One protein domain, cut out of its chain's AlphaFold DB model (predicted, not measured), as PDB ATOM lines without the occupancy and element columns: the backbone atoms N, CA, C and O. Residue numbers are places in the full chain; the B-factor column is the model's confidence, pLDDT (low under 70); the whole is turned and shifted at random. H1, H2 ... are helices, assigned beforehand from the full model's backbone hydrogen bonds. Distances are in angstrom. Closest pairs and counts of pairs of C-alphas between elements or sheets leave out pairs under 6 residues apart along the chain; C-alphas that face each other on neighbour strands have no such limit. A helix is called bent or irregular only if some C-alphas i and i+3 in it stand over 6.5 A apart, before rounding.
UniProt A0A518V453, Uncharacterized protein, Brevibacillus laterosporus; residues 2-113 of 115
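AT A GLANCE: This is residues 2 to 113 of the 115 residues of an uncharacterized protein of Brevibacillus laterosporus (UniProt A0A518V453). Three helices, H4, H5 and H6, lie side by side in a row that folds back and forth, and H3 meets H4 at a corner, standing between this row and most of a long loop, residues 18 to 47. That loop and the short H2 make the side away from H5 and H6, while the very short H1 packs on H6. The printed part has 112 residues with six named helices, H1 to H6 in chain order, and no named strand: the class is all helix. It is compact, with a radius of gyration of the C-alphas of 14.3 A, and rounded, spanning 34 by 33 by 24 A.

HOW THE PARTS SIT: H6, residues 96 to 112, touches H5, residues 80 to 89, with its residues 96 to 103 alone; they form a helical hairpin at a shallow tilt of 20 degrees, opposite ways, the closest C-alphas being those of Ser 88 and Tyr 99, 5.9 A apart. H5 forms another helical hairpin with H4, residues 63 to 73, at a shallow tilt of 15 degrees, opposite ways; the closest C-alphas, of Leu 68 and Phe 86, are 5.5 A apart. H4 is irregular: C-alphas 64 and 67 are 7.8 A apart. H3, residues 48 to 60, and H4 touch only at the corner, about perpendicular at 76 degrees, with the C-alphas of Phe 59 and Tyr 65 closest at 5.8 A. H1, residues 2 to 5, touches residues 101 to 105 of H6; the closest C-alphas, of Gly 4 and Tyr 105, are 5.9 A apart. H2, residues 12 to 17, touches no helix. Every O i to N i+4 pair is within hydrogen-bond range in H2, H3, H5 and H6, 5 of 7 are in H4, and H1 is too short for such a pair.

IN THESE COORDINATES: H6 measures 24.4 A from first to last C-alpha, ending at C-alpha 112 (-49.319, -40.201, 24.258). H3 measures 18.6 A, H4 14.9 A and H5 14.2 A. H1 begins at C-alpha 2 (-34.698, -45.634, 29.504).

THE WHOLE: The C-alphas of Ser 28 and Arg 111, the two farthest apart, are 39.7 A from each other. The printed part has no cut, and the link from H2 to H3, 30 residues, is long. The mean pLDDT of the printed part is 90.6, and no printed residue is under 70.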
ATOM      1  N   TRP A   2     -35.425 -44.928  30.577       76.06
ATOM      2  CA  TRP A   2     -34.698 -45.634  29.504       76.06
ATOM      3  C   TRP A   2     -35.130 -45.314  28.070       76.06
ATOM      4  O   TRP A   2     -34.317 -45.340  27.154       76.06
ATOM      5  N   GLY A   3     -36.405 -44.993  27.845       71.69
ATOM      6  CA  GLY A   3     -36.842 -44.547  26.522       71.69
ATOM      7  C   GLY A   3     -36.319 -43.155  26.146       71.69
ATOM      8  O   GLY A   3     -36.060 -42.930  24.975       71.69
ATOM      9  N   GLY A   4     -36.059 -42.262  27.106       70.38
ATOM     10  CA  GLY A   4     -35.324 -41.020  26.832       70.38
ATOM     11  C   GLY A   4     -33.862 -41.325  26.502       70.38
ATOM     12  O   GLY A   4     -33.347 -40.912  25.471       70.38
ATOM     13  N   GLU A   5     -33.233 -42.177  27.311       71.75
ATOM     14  CA  GLU A   5     -31.823 -42.561  27.164       71.75
ATOM     15  C   GLU A   5     -31.485 -43.367  25.901       71.75
ATOM     16  O   GLU A   5     -30.324 -43.438  25.495       71.75
ATOM     17  N   SER A   6     -32.486 -44.002  25.294       74.12
ATOM     18  CA  SER A   6     -32.345 -44.810  24.078       74.12
ATOM     19  C   SER A   6     -33.016 -44.185  22.854       74.12
ATOM     20  O   SER A   6     -33.115 -44.854  21.822       74.12
ATOM     21  N   GLU A   7     -33.492 -42.938  22.971       79.06
ATOM     22  CA  GLU A   7     -34.306 -42.248  21.962       79.06
ATOM     23  C   GLU A   7     -35.428 -43.149  21.431       79.06
ATOM     24  O   GLU A   7     -35.478 -43.500  20.252       79.06
ATOM     25  N   TRP A   8     -36.308 -43.586  22.327       79.75
ATOM     26  CA  TRP A   8     -37.413 -44.497  22.034       79.75
ATOM     27  C   TRP A   8     -36.935 -45.830  21.442       79.75
ATOM     28  O   TRP A   8     -37.531 -46.359  20.507       79.75
ATOM     29  N   ALA A   9     -35.836 -46.375  21.978       79.69
ATOM     30  CA  ALA A   9     -35.177 -47.594  21.500       79.69
ATOM     31  C   ALA A   9     -34.642 -47.535  20.049       79.69
ATOM     32  O   ALA A   9     -34.261 -48.569  19.479       79.69
ATOM     33  N   SER A  10     -34.562 -46.346  19.442       83.88
ATOM     34  CA  SER A  10     -34.096 -46.167  18.060       83.88
ATOM     35  C   SER A  10     -32.575 -46.273  17.914       83.88
ATOM     36  O   SER A  10     -32.076 -46.589  16.828       83.88
ATOM     37  N   LYS A  11     -31.815 -46.126  19.003       85.88
ATOM     38  CA  LYS A  11     -30.354 -46.220  18.962       85.88
ATOM     39  C   LYS A  11     -29.844 -47.663  18.878       85.88
ATOM     40  O   LYS A  11     -30.111 -48.495  19.743       85.88
ATOM     41  N   LYS A  12     -29.032 -47.939  17.847       90.06
ATOM     42  CA  LYS A  12     -28.392 -49.248  17.605       90.06
ATOM     43  C   LYS A  12     -27.531 -49.710  18.787       90.06
ATOM     44  O   LYS A  12     -27.636 -50.856  19.188       90.06
ATOM     45  N   LEU A  13     -26.756 -48.807  19.387       90.50
ATOM     46  CA  LEU A  13     -25.825 -49.141  20.471       90.50
ATOM     47  C   LEU A  13     -26.526 -49.737  21.705       90.50
ATOM     48  O   LEU A  13     -26.075 -50.744  22.239       90.50
ATOM     49  N   GLN A  14     -27.641 -49.147  22.141       91.50
ATOM     50  CA  GLN A  14     -28.426 -49.630  23.280       91.50
ATOM     51  C   GLN A  14     -29.101 -50.967  22.956       91.50
ATOM     52  O   GLN A  14     -29.186 -51.827  23.829       91.50
ATOM     53  N   ARG A  15     -29.536 -51.167  21.700       90.62
ATOM     54  CA  ARG A  15     -30.090 -52.450  21.247       90.62
ATOM     55  C   ARG A  15     -29.040 -53.551  21.234       90.62
ATOM     56  O   ARG A  15     -29.291 -54.613  21.788       90.62
ATOM     57  N   ASP A  16     -27.881 -53.301  20.643       93.19
ATOM     58  CA  ASP A  16     -26.827 -54.310  20.536       93.19
ATOM     59  C   ASP A  16     -26.302 -54.692  21.920       93.19
ATOM     60  O   ASP A  16     -26.160 -55.870  22.231       93.19
ATOM     61  N   ASN A  17     -26.119 -53.699  22.797       95.06
ATOM     62  CA  ASN A  17     -25.653 -53.947  24.155       95.06
ATOM     63  C   ASN A  17     -26.750 -54.449  25.113       95.06
ATOM     64  O   ASN A  17     -26.445 -54.796  26.254       95.06
ATOM     65  N   GLN A  18     -28.021 -54.423  24.689       94.62
ATOM     66  CA  GLN A  18     -29.206 -54.567  25.551       94.62
ATOM     67  C   GLN A  18     -29.139 -53.680  26.808       94.62
ATOM     68  O   GLN A  18     -29.632 -54.038  27.874       94.62
ATOM     69  N   ASN A  19     -28.519 -52.508  26.683       93.12
ATOM     70  CA  ASN A  19     -28.225 -51.593  27.778       93.12
ATOM     71  C   ASN A  19     -28.998 -50.298  27.557       93.12
ATOM     72  O   ASN A  19     -28.544 -49.401  26.853       93.12
ATOM     73  N   TRP A  20     -30.184 -50.215  28.147       92.25
ATOM     74  CA  TRP A  20     -31.126 -49.120  27.900       92.25
ATOM     75  C   TRP A  20     -30.913 -47.916  28.818       92.25
ATOM     76  O   TRP A  20     -31.639 -46.934  28.702       92.25
ATOM     77  N   SER A  21     -29.936 -48.007  29.725       90.00
ATOM     78  CA  SER A  21     -29.640 -46.991  30.738       90.00
ATOM     79  C   SER A  21     -28.175 -46.526  30.718       90.00
ATOM     80  O   SER A  21     -27.622 -46.124  31.744       90.00
ATOM     81  N   ASN A  22     -27.491 -46.728  29.585       90.75
ATOM     82  CA  ASN A  22     -26.101 -46.324  29.356       90.75
ATOM     83  C   ASN A  22     -25.146 -46.672  30.520       90.75
ATOM     84  O   ASN A  22     -24.324 -45.857  30.942       90.75
ATOM     85  N   MET A  23     -25.242 -47.883  31.078       92.44
ATOM     86  CA  MET A  23     -24.353 -48.297  32.169       92.44
ATOM     87  C   MET A  23     -22.940 -48.546  31.640       92.44
ATOM     88  O   MET A  23     -22.749 -49.407  30.778       92.44
ATOM     89  N   LYS A  24     -21.941 -47.814  32.148       93.25
ATOM     90  CA  LYS A  24     -20.524 -48.022  31.793       93.25
ATOM     91  C   LYS A  24     -20.047 -49.373  32.308       93.25
ATOM     92  O   LYS A  24     -20.295 -49.694  33.464       93.25
ATOM     93  N   TYR A  25     -19.323 -50.124  31.483       95.06
ATOM     94  CA  TYR A  25     -18.627 -51.319  31.944       95.06
ATOM     95  C   TYR A  25     -17.389 -50.907  32.741       95.06
ATOM     96  O   TYR A  25     -16.507 -50.233  32.209       95.06
ATOM     97  N   VAL A  26     -17.325 -51.316  34.007       94.19
ATOM     98  CA  VAL A  26     -16.163 -51.083  34.879       94.19
ATOM     99  C   VAL A  26     -15.390 -52.385  35.079       94.19
ATOM    100  O   VAL A  26     -14.167 -52.396  34.977       94.19
ATOM    101  N   SER A  27     -16.097 -53.487  35.335       94.06
ATOM    102  CA  SER A  27     -15.526 -54.825  35.507       94.06
ATOM    103  C   SER A  27     -16.575 -55.912  35.254       94.06
ATOM    104  O   SER A  27     -17.766 -55.635  35.111       94.06
ATOM    105  N   SER A  28     -16.163 -57.183  35.271       92.88
ATOM    106  CA  SER A  28     -17.077 -58.334  35.163       92.88
ATOM    107  C   SER A  28     -18.149 -58.394  36.261       92.88
ATOM    108  O   SER A  28     -19.146 -59.084  36.092       92.88
ATOM    109  N   SER A  29     -17.982 -57.658  37.362       91.81
ATOM    110  CA  SER A  29     -18.952 -57.570  38.462       91.81
ATOM    111  C   SER A  29     -19.617 -56.195  38.602       91.81
ATOM    112  O   SER A  29     -20.527 -56.045  39.418       91.81
ATOM    113  N   ASN A  30     -19.201 -55.190  37.820       90.06
ATOM    114  CA  ASN A  30     -19.716 -53.825  37.902       90.06
ATOM    115  C   ASN A  30     -19.959 -53.233  36.497       90.06
ATOM    116  O   ASN A  30     -18.998 -53.032  35.746       90.06
ATOM    117  N   PRO A  31     -21.215 -52.920  36.126       92.06
ATOM    118  CA  PRO A  31     -22.434 -52.905  36.945       92.06
ATOM    119  C   PRO A  31     -22.924 -54.316  37.318       92.06
ATOM    120  O   PRO A  31     -22.641 -55.267  36.588       92.06
ATOM    121  N   PRO A  32     -23.650 -54.489  38.439       92.25
ATOM    122  CA  PRO A  32     -24.078 -55.810  38.904       92.25
ATOM    123  C   PRO A  32     -24.854 -56.580  37.833       92.25
ATOM    124  O   PRO A  32     -25.771 -56.024  37.249       92.25
ATOM    125  N   GLY A  33     -24.535 -57.850  37.579       90.31
ATOM    126  CA  GLY A  33     -25.280 -58.670  36.609       90.31
ATOM    127  C   GLY A  33     -25.025 -58.338  35.131       90.31
ATOM    128  O   GLY A  33     -25.781 -58.795  34.276       90.31
ATOM    129  N   ASN A  34     -23.983 -57.558  34.816       94.44
ATOM    130  CA  ASN A  34     -23.513 -57.441  33.436       94.44
ATOM    131  C   ASN A  34     -22.942 -58.771  32.927       94.44
ATOM    132  O   ASN A  34     -22.406 -59.562  33.699       94.44
ATOM    133  N   TYR A  35     -23.030 -58.989  31.617       95.12
ATOM    134  CA  TYR A  35     -22.503 -60.179  30.947       95.12
ATOM    135  C   TYR A  35     -21.130 -59.933  30.297       95.12
ATOM    136  O   TYR A  35     -20.626 -60.749  29.531       95.12
ATOM    137  N   GLY A  36     -20.515 -58.788  30.590       94.44
ATOM    138  CA  GLY A  36     -19.222 -58.392  30.061       94.44
ATOM    139  C   GLY A  36     -19.227 -57.009  29.425       94.44
ATOM    140  O   GLY A  36     -20.170 -56.217  29.541       94.44
ATOM    141  N   LYS A  37     -18.112 -56.723  28.753       96.50
ATOM    142  CA  LYS A  37     -17.892 -55.479  28.027       96.50
ATOM    143  C   LYS A  37     -18.600 -55.551  26.677       96.50
ATOM    144  O   LYS A  37     -18.248 -56.377  25.843       96.50
ATOM    145  N   GLY A  38     -19.570 -54.673  26.479       94.62
ATOM    146  CA  GLY A  38     -20.181 -54.410  25.186       94.62
ATOM    147  C   GLY A  38     -19.435 -53.334  24.401       94.62
ATOM    148  O   GLY A  38     -18.330 -52.892  24.749       94.62
ATOM    149  N   ASP A  39     -20.083 -52.871  23.342       94.06
ATOM    150  CA  ASP A  39     -19.531 -51.865  22.444       94.06
ATOM    151  C   ASP A  39     -19.248 -50.549  23.170       94.06
ATOM    152  O   ASP A  39     -19.959 -50.157  24.096       94.06
ATOM    153  N   LYS A  40     -18.207 -49.833  22.725       92.38
ATOM    154  CA  LYS A  40     -17.815 -48.498  23.222       92.38
ATOM    155  C   LYS A  40     -17.610 -48.402  24.747       92.38
ATOM    156  O   LYS A  40     -17.699 -47.316  25.311       92.38
ATOM    157  N   GLY A  41     -17.288 -49.516  25.410       92.50
ATOM    158  CA  GLY A  41     -17.022 -49.540  26.854       92.50
ATOM    159  C   GLY A  41     -18.280 -49.528  27.725       92.50
ATOM    160  O   GLY A  41     -18.194 -49.266  28.925       92.50
ATOM    161  N   TRP A  42     -19.443 -49.816  27.144       95.44
ATOM    162  CA  TRP A  42     -20.683 -50.011  27.888       95.44
ATOM    163  C   TRP A  42     -20.807 -51.450  28.381       95.44
ATOM    164  O   TRP A  42     -20.176 -52.359  27.851       95.44
ATOM    165  N   ALA A  43     -21.616 -51.665  29.413       96.56
ATOM    166  CA  ALA A  43     -21.973 -53.003  29.858       96.56
ATOM    167  C   ALA A  43     -22.879 -53.687  28.825       96.56
ATOM    168  O   ALA A  43     -23.752 -53.031  28.250       96.56
ATOM    169  N   TYR A  44     -22.662 -54.985  28.618       96.94
ATOM    170  CA  TYR A  44     -23.520 -55.859  27.821       96.94
ATOM    171  C   TYR A  44     -24.468 -56.657  28.723       96.94
ATOM    172  O   TYR A  44     -24.078 -57.083  29.815       96.94
ATOM    173  N   TYR A  45     -25.691 -56.892  28.252       96.56
ATOM    174  CA  TYR A  45     -26.701 -57.700  28.935       96.56
ATOM    175  C   TYR A  45     -27.335 -58.715  27.984       96.56
ATOM    176  O   TYR A  45     -27.474 -58.473  26.788       96.56
ATOM    177  N   ILE A  46     -27.790 -59.847  28.519       92.81
ATOM    178  CA  ILE A  46     -28.573 -60.821  27.750       92.81
ATOM    179  C   ILE A  46     -30.052 -60.476  27.936       92.81
ATOM    180  O   ILE A  46     -30.778 -61.112  28.701       92.81
ATOM    181  N   GLY A  47     -30.476 -59.393  27.288       90.56
ATOM    182  CA  GLY A  47     -31.874 -58.967  27.225       90.56
ATOM    183  C   GLY A  47     -32.298 -57.882  28.220       90.56
ATOM    184  O   GLY A  47     -31.574 -57.475  29.126       90.56
ATOM    185  N   ARG A  48     -33.539 -57.411  28.041       88.44
ATOM    186  CA  ARG A  48     -34.139 -56.321  28.831       88.44
ATOM    187  C   ARG A  48     -34.291 -56.651  30.314       88.44
ATOM    188  O   ARG A  48     -34.074 -55.776  31.142       88.44
ATOM    189  N   SER A  49     -34.651 -57.887  30.652       91.25
ATOM    190  CA  SER A  49     -34.879 -58.281  32.048       91.25
ATOM    191  C   SER A  49     -33.584 -58.275  32.862       91.25
ATOM    192  O   SER A  49     -33.553 -57.731  33.961       91.25
ATOM    193  N   THR A  50     -32.491 -58.794  32.295       93.06
ATOM    194  CA  THR A  50     -31.184 -58.813  32.972       93.06
ATOM    195  C   THR A  50     -30.627 -57.399  33.147       93.06
ATOM    196  O   THR A  50     -30.105 -57.067  34.213       93.06
ATOM    197  N   HIS A  51     -30.824 -56.525  32.154       94.44
ATOM    198  CA  HIS A  51     -30.551 -55.092  32.284       94.44
ATOM    199  C   HIS A  51     -31.384 -54.429  33.391       94.44
ATOM    200  O   HIS A  51     -30.827 -53.722  34.229       94.44
ATOM    201  N   ALA A  52     -32.693 -54.683  33.444       92.94
ATOM    202  CA  ALA A  52     -33.581 -54.087  34.439       92.94
ATOM    203  C   ALA A  52     -33.186 -54.470  35.876       92.94
ATOM    204  O   ALA A  52     -33.088 -53.607  36.751       92.94
ATOM    205  N   GLU A  53     -32.899 -55.751  36.112       93.69
ATOM    206  CA  GLU A  53     -32.420 -56.239  37.407       93.69
ATOM    207  C   GLU A  53     -31.060 -55.644  37.780       93.69
ATOM    208  O   GLU A  53     -30.850 -55.236  38.926       93.69
ATOM    209  N   SER A  54     -30.140 -55.567  36.814       93.94
ATOM    210  CA  SER A  54     -28.837 -54.921  36.981       93.94
ATOM    211  C   SER A  54     -28.982 -53.470  37.426       93.94
ATOM    212  O   SER A  54     -28.344 -53.042  38.391       93.94
ATOM    213  N   PHE A  55     -29.862 -52.724  36.759       93.94
ATOM    214  CA  PHE A  55     -30.117 -51.321  37.050       93.94
ATOM    215  C   PHE A  55     -30.726 -51.122  38.442       93.94
ATOM    216  O   PHE A  55     -30.293 -50.246  39.187       93.94
ATOM    217  N   GLY A  56     -31.668 -51.982  38.843       93.19
ATOM    218  CA  GLY A  56     -32.213 -51.981  40.204       93.19
ATOM    219  C   GLY A  56     -31.133 -52.231  41.262       93.19
ATOM    220  O   GLY A  56     -30.986 -51.448  42.204       93.19
ATOM    221  N   LYS A  57     -30.316 -53.275  41.069       94.62
ATOM    222  CA  LYS A  57     -29.202 -53.617  41.971       94.62
ATOM    223  C   LYS A  57     -28.151 -52.515  42.043       94.62
ATOM    224  O   LYS A  57     -27.576 -52.291  43.103       94.62
ATOM    225  N   PHE A  58     -27.902 -51.807  40.945       93.69
ATOM    226  CA  PHE A  58     -26.981 -50.674  40.928       93.69
ATOM    227  C   PHE A  58     -27.391 -49.577  41.919       93.69
ATOM    228  O   PHE A  58     -26.534 -49.086  42.655       93.69
ATOM    229  N   PHE A  59     -28.677 -49.223  41.983       94.25
ATOM    230  CA  PHE A  59     -29.156 -48.251  42.970       94.25
ATOM    231  C   PHE A  59     -29.100 -48.804  44.394       94.25
ATOM    232  O   PHE A  59     -28.659 -48.104  45.299       94.25
ATOM    233  N   GLN A  60     -29.507 -50.059  44.591       93.69
ATOM    234  CA  GLN A  60     -29.519 -50.697  45.911       93.69
ATOM    235  C   GLN A  60     -28.118 -50.819  46.523       93.69
ATOM    236  O   GLN A  60     -27.948 -50.602  47.720       93.69
ATOM    237  N   ASN A  61     -27.114 -51.137  45.705       93.00
ATOM    238  CA  ASN A  61     -25.754 -51.412  46.164       93.00
ATOM    239  C   ASN A  61     -24.871 -50.160  46.239       93.00
ATOM    240  O   ASN A  61     -23.697 -50.261  46.592       93.00
ATOM    241  N   ASN A  62     -25.395 -48.986  45.885       92.44
ATOM    242  CA  ASN A  62     -24.628 -47.751  45.872       92.44
ATOM    243  C   ASN A  62     -25.213 -46.745  46.867       92.44
ATOM    244  O   ASN A  62     -26.271 -46.158  46.640       92.44
ATOM    245  N   ALA A  63     -24.468 -46.513  47.952       95.00
ATOM    246  CA  ALA A  63     -24.884 -45.693  49.087       95.00
ATOM    247  C   ALA A  63     -25.309 -44.264  48.709       95.00
ATOM    248  O   ALA A  63     -26.113 -43.667  49.420       95.00
ATOM    249  N   ARG A  64     -24.840 -43.725  47.573       95.12
ATOM    250  CA  ARG A  64     -25.262 -42.396  47.095       95.12
ATOM    251  C   ARG A  64     -26.764 -42.299  46.810       95.12
ATOM    252  O   ARG A  64     -27.316 -41.207  46.847       95.12
ATOM    253  N   TYR A  65     -27.422 -43.427  46.544       96.12
ATOM    254  CA  TYR A  65     -28.859 -43.497  46.282       96.12
ATOM    255  C   TYR A  65     -29.684 -43.893  47.510       96.12
ATOM    256  O   TYR A  65     -30.866 -44.194  47.363       96.12
ATOM    257  N   SER A  66     -29.114 -43.880  48.720       96.88
ATOM    258  CA  SER A  66     -29.826 -44.264  49.950       96.88
ATOM    259  C   SER A  66     -31.163 -43.537  50.114       96.88
ATOM    260  O   SER A  66     -32.176 -44.186  50.334       96.88
ATOM    261  N   LYS A  67     -31.209 -42.222  49.856       97.19
ATOM    262  CA  LYS A  67     -32.447 -41.423  49.909       97.19
ATOM    263  C   LYS A  67     -33.554 -41.943  48.984       97.19
ATOM    264  O   LYS A  67     -34.722 -41.916  49.362       97.19
ATOM    265  N   LEU A  68     -33.200 -42.417  47.785       96.81
ATOM    266  CA  LEU A  68     -34.158 -43.041  46.869       96.81
ATOM    267  C   LEU A  68     -34.692 -44.343  47.468       96.81
ATOM    268  O   LEU A  68     -35.899 -44.566  47.471       96.81
ATOM    269  N   ILE A  69     -33.795 -45.194  47.967       97.19
ATOM    270  CA  ILE A  69     -34.156 -46.495  48.536       97.19
ATOM    271  C   ILE A  69     -35.037 -46.321  49.777       97.19
ATOM    272  O   ILE A  69     -36.059 -46.995  49.893       97.19
ATOM    273  N   ASP A  70     -34.688 -45.392  50.663       97.44
ATOM    274  CA  ASP A  70     -35.464 -45.085  51.862       97.44
ATOM    275  C   ASP A  70     -36.848 -44.546  51.502       97.44
ATOM    276  O   ASP A  70     -37.842 -44.964  52.093       97.44
ATOM    277  N   TYR A  71     -36.944 -43.671  50.495       97.50
ATOM    278  CA  TYR A  71     -38.234 -43.186  50.011       97.50
ATOM    279  C   TYR A  71     -39.107 -44.325  49.473       97.50
ATOM    280  O   TYR A  71     -40.258 -44.448  49.878       97.50
ATOM    281  N   LEU A  72     -38.557 -45.189  48.616       95.75
ATOM    282  CA  LEU A  72     -39.298 -46.307  48.021       95.75
ATOM    283  C   LEU A  72     -39.765 -47.333  49.063       95.75
ATOM    284  O   LEU A  72     -40.855 -47.875  48.926       95.75
ATOM    285  N   LYS A  73     -38.969 -47.601  50.105       95.50
ATOM    286  CA  LYS A  73     -39.338 -48.543  51.177       95.50
ATOM    287  C   LYS A  73     -40.456 -48.029  52.082       95.50
ATOM    288  O   LYS A  73     -41.178 -48.835  52.652       95.50
ATOM    289  N   ASN A  74     -40.566 -46.711  52.236       96.88
ATOM    290  CA  ASN A  74     -41.496 -46.067  53.163       96.88
ATOM    291  C   ASN A  74     -42.634 -45.338  52.430       96.88
ATOM    292  O   ASN A  74     -43.177 -44.362  52.943       96.88
ATOM    293  N   THR A  75     -42.945 -45.709  51.186       96.75
ATOM    294  CA  THR A  75     -43.992 -45.048  50.398       96.75
ATOM    295  C   THR A  75     -44.716 -46.049  49.507       96.75
ATOM    296  O   THR A  75     -44.134 -46.577  48.565       96.75
ATOM    297  N   ASP A  76     -46.015 -46.225  49.749       94.31
ATOM    298  CA  ASP A  76     -46.860 -47.164  48.998       94.31
ATOM    299  C   ASP A  76     -47.123 -46.711  47.554       94.31
ATOM    300  O   ASP A  76     -47.277 -47.527  46.648       94.31
ATOM    301  N   GLN A  77     -47.161 -45.394  47.322       94.56
ATOM    302  CA  GLN A  77     -47.409 -44.789  46.008       94.56
ATOM    303  C   GLN A  77     -46.300 -43.790  45.651       94.56
ATOM    304  O   GLN A  77     -46.469 -42.572  45.790       94.56
ATOM    305  N   PRO A  78     -45.117 -44.275  45.238       93.94
ATOM    306  CA  PRO A  78     -43.973 -43.412  44.992       93.94
ATOM    307  C   PRO A  78     -44.214 -42.474  43.806       93.94
ATOM    308  O   PRO A  78     -44.602 -42.876  42.707       93.94
ATOM    309  N   ASN A  79     -43.925 -41.191  44.013       93.25
ATOM    310  CA  ASN A  79     -44.040 -40.184  42.973       93.25
ATOM    311  C   ASN A  79     -42.829 -40.245  42.032       93.25
ATOM    312  O   ASN A  79     -41.695 -39.981  42.435       93.25
ATOM    313  N   SER A  80     -43.086 -40.518  40.752       90.62
ATOM    314  CA  SER A  80     -42.048 -40.579  39.710       90.62
ATOM    315  C   SER A  80     -41.122 -39.353  39.662       90.62
ATOM    316  O   SER A  80     -39.909 -39.538  39.577       90.62
ATOM    317  N   LYS A  81     -41.644 -38.120  39.776       92.06
ATOM    318  CA  LYS A  81     -40.824 -36.894  39.754       92.06
ATOM    319  C   LYS A  81     -39.875 -36.849  40.952       92.06
ATOM    320  O   LYS A  81     -38.699 -36.536  40.795       92.06
ATOM    321  N   LYS A  82     -40.362 -37.229  42.137       94.88
ATOM    322  CA  LYS A  82     -39.542 -37.304  43.354       94.88
ATOM    323  C   LYS A  82     -38.457 -38.382  43.253       94.88
ATOM    324  O   LYS A  82     -37.317 -38.124  43.624       94.88
ATOM    325  N   CYS A  83     -38.769 -39.547  42.679       94.00
ATOM    326  CA  CYS A  83     -37.770 -40.588  42.418       94.00
ATOM    327  C   CYS A  83     -36.657 -40.098  41.479       94.00
ATOM    328  O   CYS A  83     -35.480 -40.311  41.759       94.00
ATOM    329  N   ILE A  84     -37.007 -39.409  40.387       92.94
ATOM    330  CA  ILE A  84     -36.020 -38.885  39.426       92.94
ATOM    331  C   ILE A  84     -35.161 -37.804  40.066       92.94
ATOM    332  O   ILE A  84     -33.957 -37.788  39.830       92.94
ATOM    333  N   ARG A  85     -35.746 -36.958  40.924       94.62
ATOM    334  CA  ARG A  85     -34.990 -35.964  41.691       94.62
ATOM    335  C   ARG A  85     -33.918 -36.629  42.550       94.62
ATOM    336  O   ARG A  85     -32.756 -36.277  42.424       94.62
ATOM    337  N   PHE A  86     -34.262 -37.673  43.311       95.50
ATOM    338  CA  PHE A  86     -33.256 -38.420  44.080       95.50
ATOM    339  C   PHE A  86     -32.172 -39.063  43.207       95.50
ATOM    340  O   PHE A  86     -31.012 -39.102  43.609       95.50
ATOM    341  N   ILE A  87     -32.528 -39.576  42.026       93.88
ATOM    342  CA  ILE A  87     -31.567 -40.178  41.089       93.88
ATOM    343  C   ILE A  87     -30.600 -39.117  40.535       93.88
ATOM    344  O   ILE A  87     -29.389 -39.349  40.504       93.88
ATOM    345  N   SER A  88     -31.136 -37.967  40.126       92.75
ATOM    346  CA  SER A  88     -30.387 -36.826  39.591       92.75
ATOM    347  C   SER A  88     -29.464 -36.211  40.649       92.75
ATOM    348  O   SER A  88     -28.257 -36.121  40.420       92.75
ATOM    349  N   ASP A  89     -29.993 -35.903  41.837       93.31
ATOM    350  CA  ASP A  89     -29.249 -35.287  42.945       93.31
ATOM    351  C   ASP A  89     -28.104 -36.186  43.442       93.31
ATOM    352  O   ASP A  89     -27.076 -35.709  43.918       93.31
ATOM    353  N   ALA A  90     -28.248 -37.507  43.298       93.06
ATOM    354  CA  ALA A  90     -27.204 -38.486  43.596       93.06
ATOM    355  C   ALA A  90     -26.128 -38.607  42.489       93.06
ATOM    356  O   ALA A  90     -25.215 -39.437  42.583       93.06
ATOM    357  N   GLY A  91     -26.221 -37.796  41.432       89.75
ATOM    358  CA  GLY A  91     -25.228 -37.672  40.366       89.75
ATOM    359  C   GLY A  91     -25.411 -38.645  39.202       89.75
ATOM    360  O   GLY A  91     -24.460 -38.895  38.458       89.75
ATOM    361  N   TYR A  92     -26.594 -39.239  39.031       88.19
ATOM    362  CA  TYR A  92     -26.896 -39.952  37.790       88.19
ATOM    363  C   TYR A  92     -27.236 -38.948  36.683       88.19
ATOM    364  O   TYR A  92     -28.032 -38.039  36.898       88.19
ATOM    365  N   GLY A  93     -26.635 -39.105  35.503       81.31
ATOM    366  CA  GLY A  93     -26.975 -38.310  34.317       81.31
ATOM    367  C   GLY A  93     -26.530 -36.841  34.322       81.31
ATOM    368  O   GLY A  93     -26.646 -36.195  33.292       81.31
ATOM    369  N   GLY A  94     -25.954 -36.324  35.413       80.56
ATOM    370  CA  GLY A  94     -25.359 -34.979  35.439       80.56
ATOM    371  C   GLY A  94     -26.220 -33.875  36.065       80.56
ATOM    372  O   GLY A  94     -26.011 -32.712  35.741       80.56
ATOM    373  N   GLY A  95     -27.142 -34.206  36.976       82.69
ATOM    374  CA  GLY A  95     -27.866 -33.207  37.775       82.69
ATOM    375  C   GLY A  95     -29.123 -32.665  37.088       82.69
ATOM    376  O   GLY A  95     -29.891 -33.443  36.516       82.69
ATOM    377  N   ASP A  96     -29.357 -31.353  37.180       86.19
ATOM    378  CA  ASP A  96     -30.637 -30.726  36.808       86.19
ATOM    379  C   ASP A  96     -31.043 -30.994  35.350       86.19
ATOM    380  O   ASP A  96     -32.175 -31.404  35.112       86.19
ATOM    381  N   GLN A  97     -30.108 -30.922  34.392       86.44
ATOM    382  CA  GLN A  97     -30.401 -31.224  32.981       86.44
ATOM    383  C   GLN A  97     -30.996 -32.628  32.800       86.44
ATOM    384  O   GLN A  97     -31.960 -32.821  32.067       86.44
ATOM    385  N   TYR A  98     -30.448 -33.621  33.503       86.06
ATOM    386  CA  TYR A  98     -30.963 -34.986  33.438       86.06
ATOM    387  C   TYR A  98     -32.357 -35.107  34.057       86.06
ATOM    388  O   TYR A  98     -33.178 -35.892  33.584       86.06
ATOM    389  N   TYR A  99     -32.630 -34.357  35.126       89.50
ATOM    390  CA  TYR A  99     -33.967 -34.312  35.701       89.50
ATOM    391  C   TYR A  99     -34.967 -33.779  34.668       89.50
ATOM    392  O   TYR A  99     -35.952 -34.464  34.391       89.50
ATOM    393  N   ASP A 100     -34.671 -32.629  34.061       88.69
ATOM    394  CA  ASP A 100     -35.545 -31.976  33.084       88.69
ATOM    395  C   ASP A 100     -35.807 -32.882  31.872       88.69
ATOM    396  O   ASP A 100     -36.964 -33.182  31.567       88.69
ATOM    397  N   ASP A 101     -34.753 -33.450  31.271       87.81
ATOM    398  CA  ASP A 101     -34.860 -34.349  30.112       87.81
ATOM    399  C   ASP A 101     -35.757 -35.570  30.401       87.81
ATOM    400  O   ASP A 101     -36.563 -36.007  29.568       87.81
ATOM    401  N   VAL A 102     -35.636 -36.157  31.597       87.81
ATOM    402  CA  VAL A 102     -36.433 -37.331  31.975       87.81
ATOM    403  C   VAL A 102     -37.878 -36.950  32.289       87.81
ATOM    404  O   VAL A 102     -38.784 -37.735  31.981       87.81
ATOM    405  N   ILE A 103     -38.118 -35.786  32.896       90.44
ATOM    406  CA  ILE A 103     -39.471 -35.284  33.160       90.44
ATOM    407  C   ILE A 103     -40.195 -34.979  31.852       90.44
ATOM    408  O   ILE A 103     -41.315 -35.462  31.677       90.44
ATOM    409  N   ASP A 104     -39.547 -34.299  30.911       88.38
ATOM    410  CA  ASP A 104     -40.107 -34.001  29.591       88.38
ATOM    411  C   ASP A 104     -40.468 -35.275  28.826       88.38
ATOM    412  O   ASP A 104     -41.553 -35.396  28.237       88.38
ATOM    413  N   TYR A 105     -39.596 -36.283  28.893       87.00
ATOM    414  CA  TYR A 105     -39.879 -37.598  28.334       87.00
ATOM    415  C   TYR A 105     -41.107 -38.256  28.989       87.00
ATOM    416  O   TYR A 105     -41.972 -38.795  28.292       87.00
ATOM    417  N   LEU A 106     -41.214 -38.222  30.322       86.19
ATOM    418  CA  LEU A 106     -42.364 -38.794  31.030       86.19
ATOM    419  C   LEU A 106     -43.664 -38.054  30.733       86.19
ATOM    420  O   LEU A 106     -44.699 -38.696  30.572       86.19
ATOM    421  N   ASP A 107     -43.624 -36.730  30.635       88.12
ATOM    422  CA  ASP A 107     -44.801 -35.928  30.314       88.12
ATOM    423  C   ASP A 107     -45.222 -36.122  28.850       88.12
ATOM    424  O   ASP A 107     -46.416 -36.096  28.546       88.12
ATOM    425  N   THR A 108     -44.276 -36.403  27.949       87.06
ATOM    426  CA  THR A 108     -44.573 -36.847  26.578       87.06
ATOM    427  C   THR A 108     -45.241 -38.219  26.566       87.06
ATOM    428  O   THR A 108     -46.233 -38.409  25.864       87.06
ATOM    429  N   LEU A 109     -44.737 -39.179  27.350       84.50
ATOM    430  CA  LEU A 109     -45.361 -40.497  27.475       84.50
ATOM    431  C   LEU A 109     -46.783 -40.404  28.023       84.50
ATOM    432  O   LEU A 109     -47.673 -41.002  27.439       84.50
ATOM    433  N   ARG A 110     -47.004 -39.636  29.095       85.06
ATOM    434  CA  ARG A 110     -48.337 -39.430  29.685       85.06
ATOM    435  C   ARG A 110     -49.332 -38.858  28.684       85.06
ATOM    436  O   ARG A 110     -50.468 -39.287  28.663       85.06
ATOM    437  N   ARG A 111     -48.894 -37.918  27.841       85.38
ATOM    438  CA  ARG A 111     -49.733 -37.317  26.792       85.38
ATOM    439  C   ARG A 111     -50.034 -38.258  25.626       85.38
ATOM    440  O   ARG A 111     -51.028 -38.065  24.948       85.38
ATOM    441  N   ARG A 112     -49.143 -39.211  25.339       83.31
ATOM    442  CA  ARG A 112     -49.319 -40.201  24.258       83.31
ATOM    443  C   ARG A 112     -50.014 -41.476  24.726       83.31
ATOM    444  O   ARG A 112     -50.516 -42.240  23.913       83.31
ATOM    445  N   SER A 113     -49.963 -41.724  26.024       71.75
ATOM    446  CA  SER A 113     -50.664 -42.786  26.716       71.75
ATOM    447  C   SER A 113     -52.056 -42.264  27.048       71.75
ATOM    448  O   SER A 113     -52.282 -41.836  28.173       71.75
TER     449      SER A 113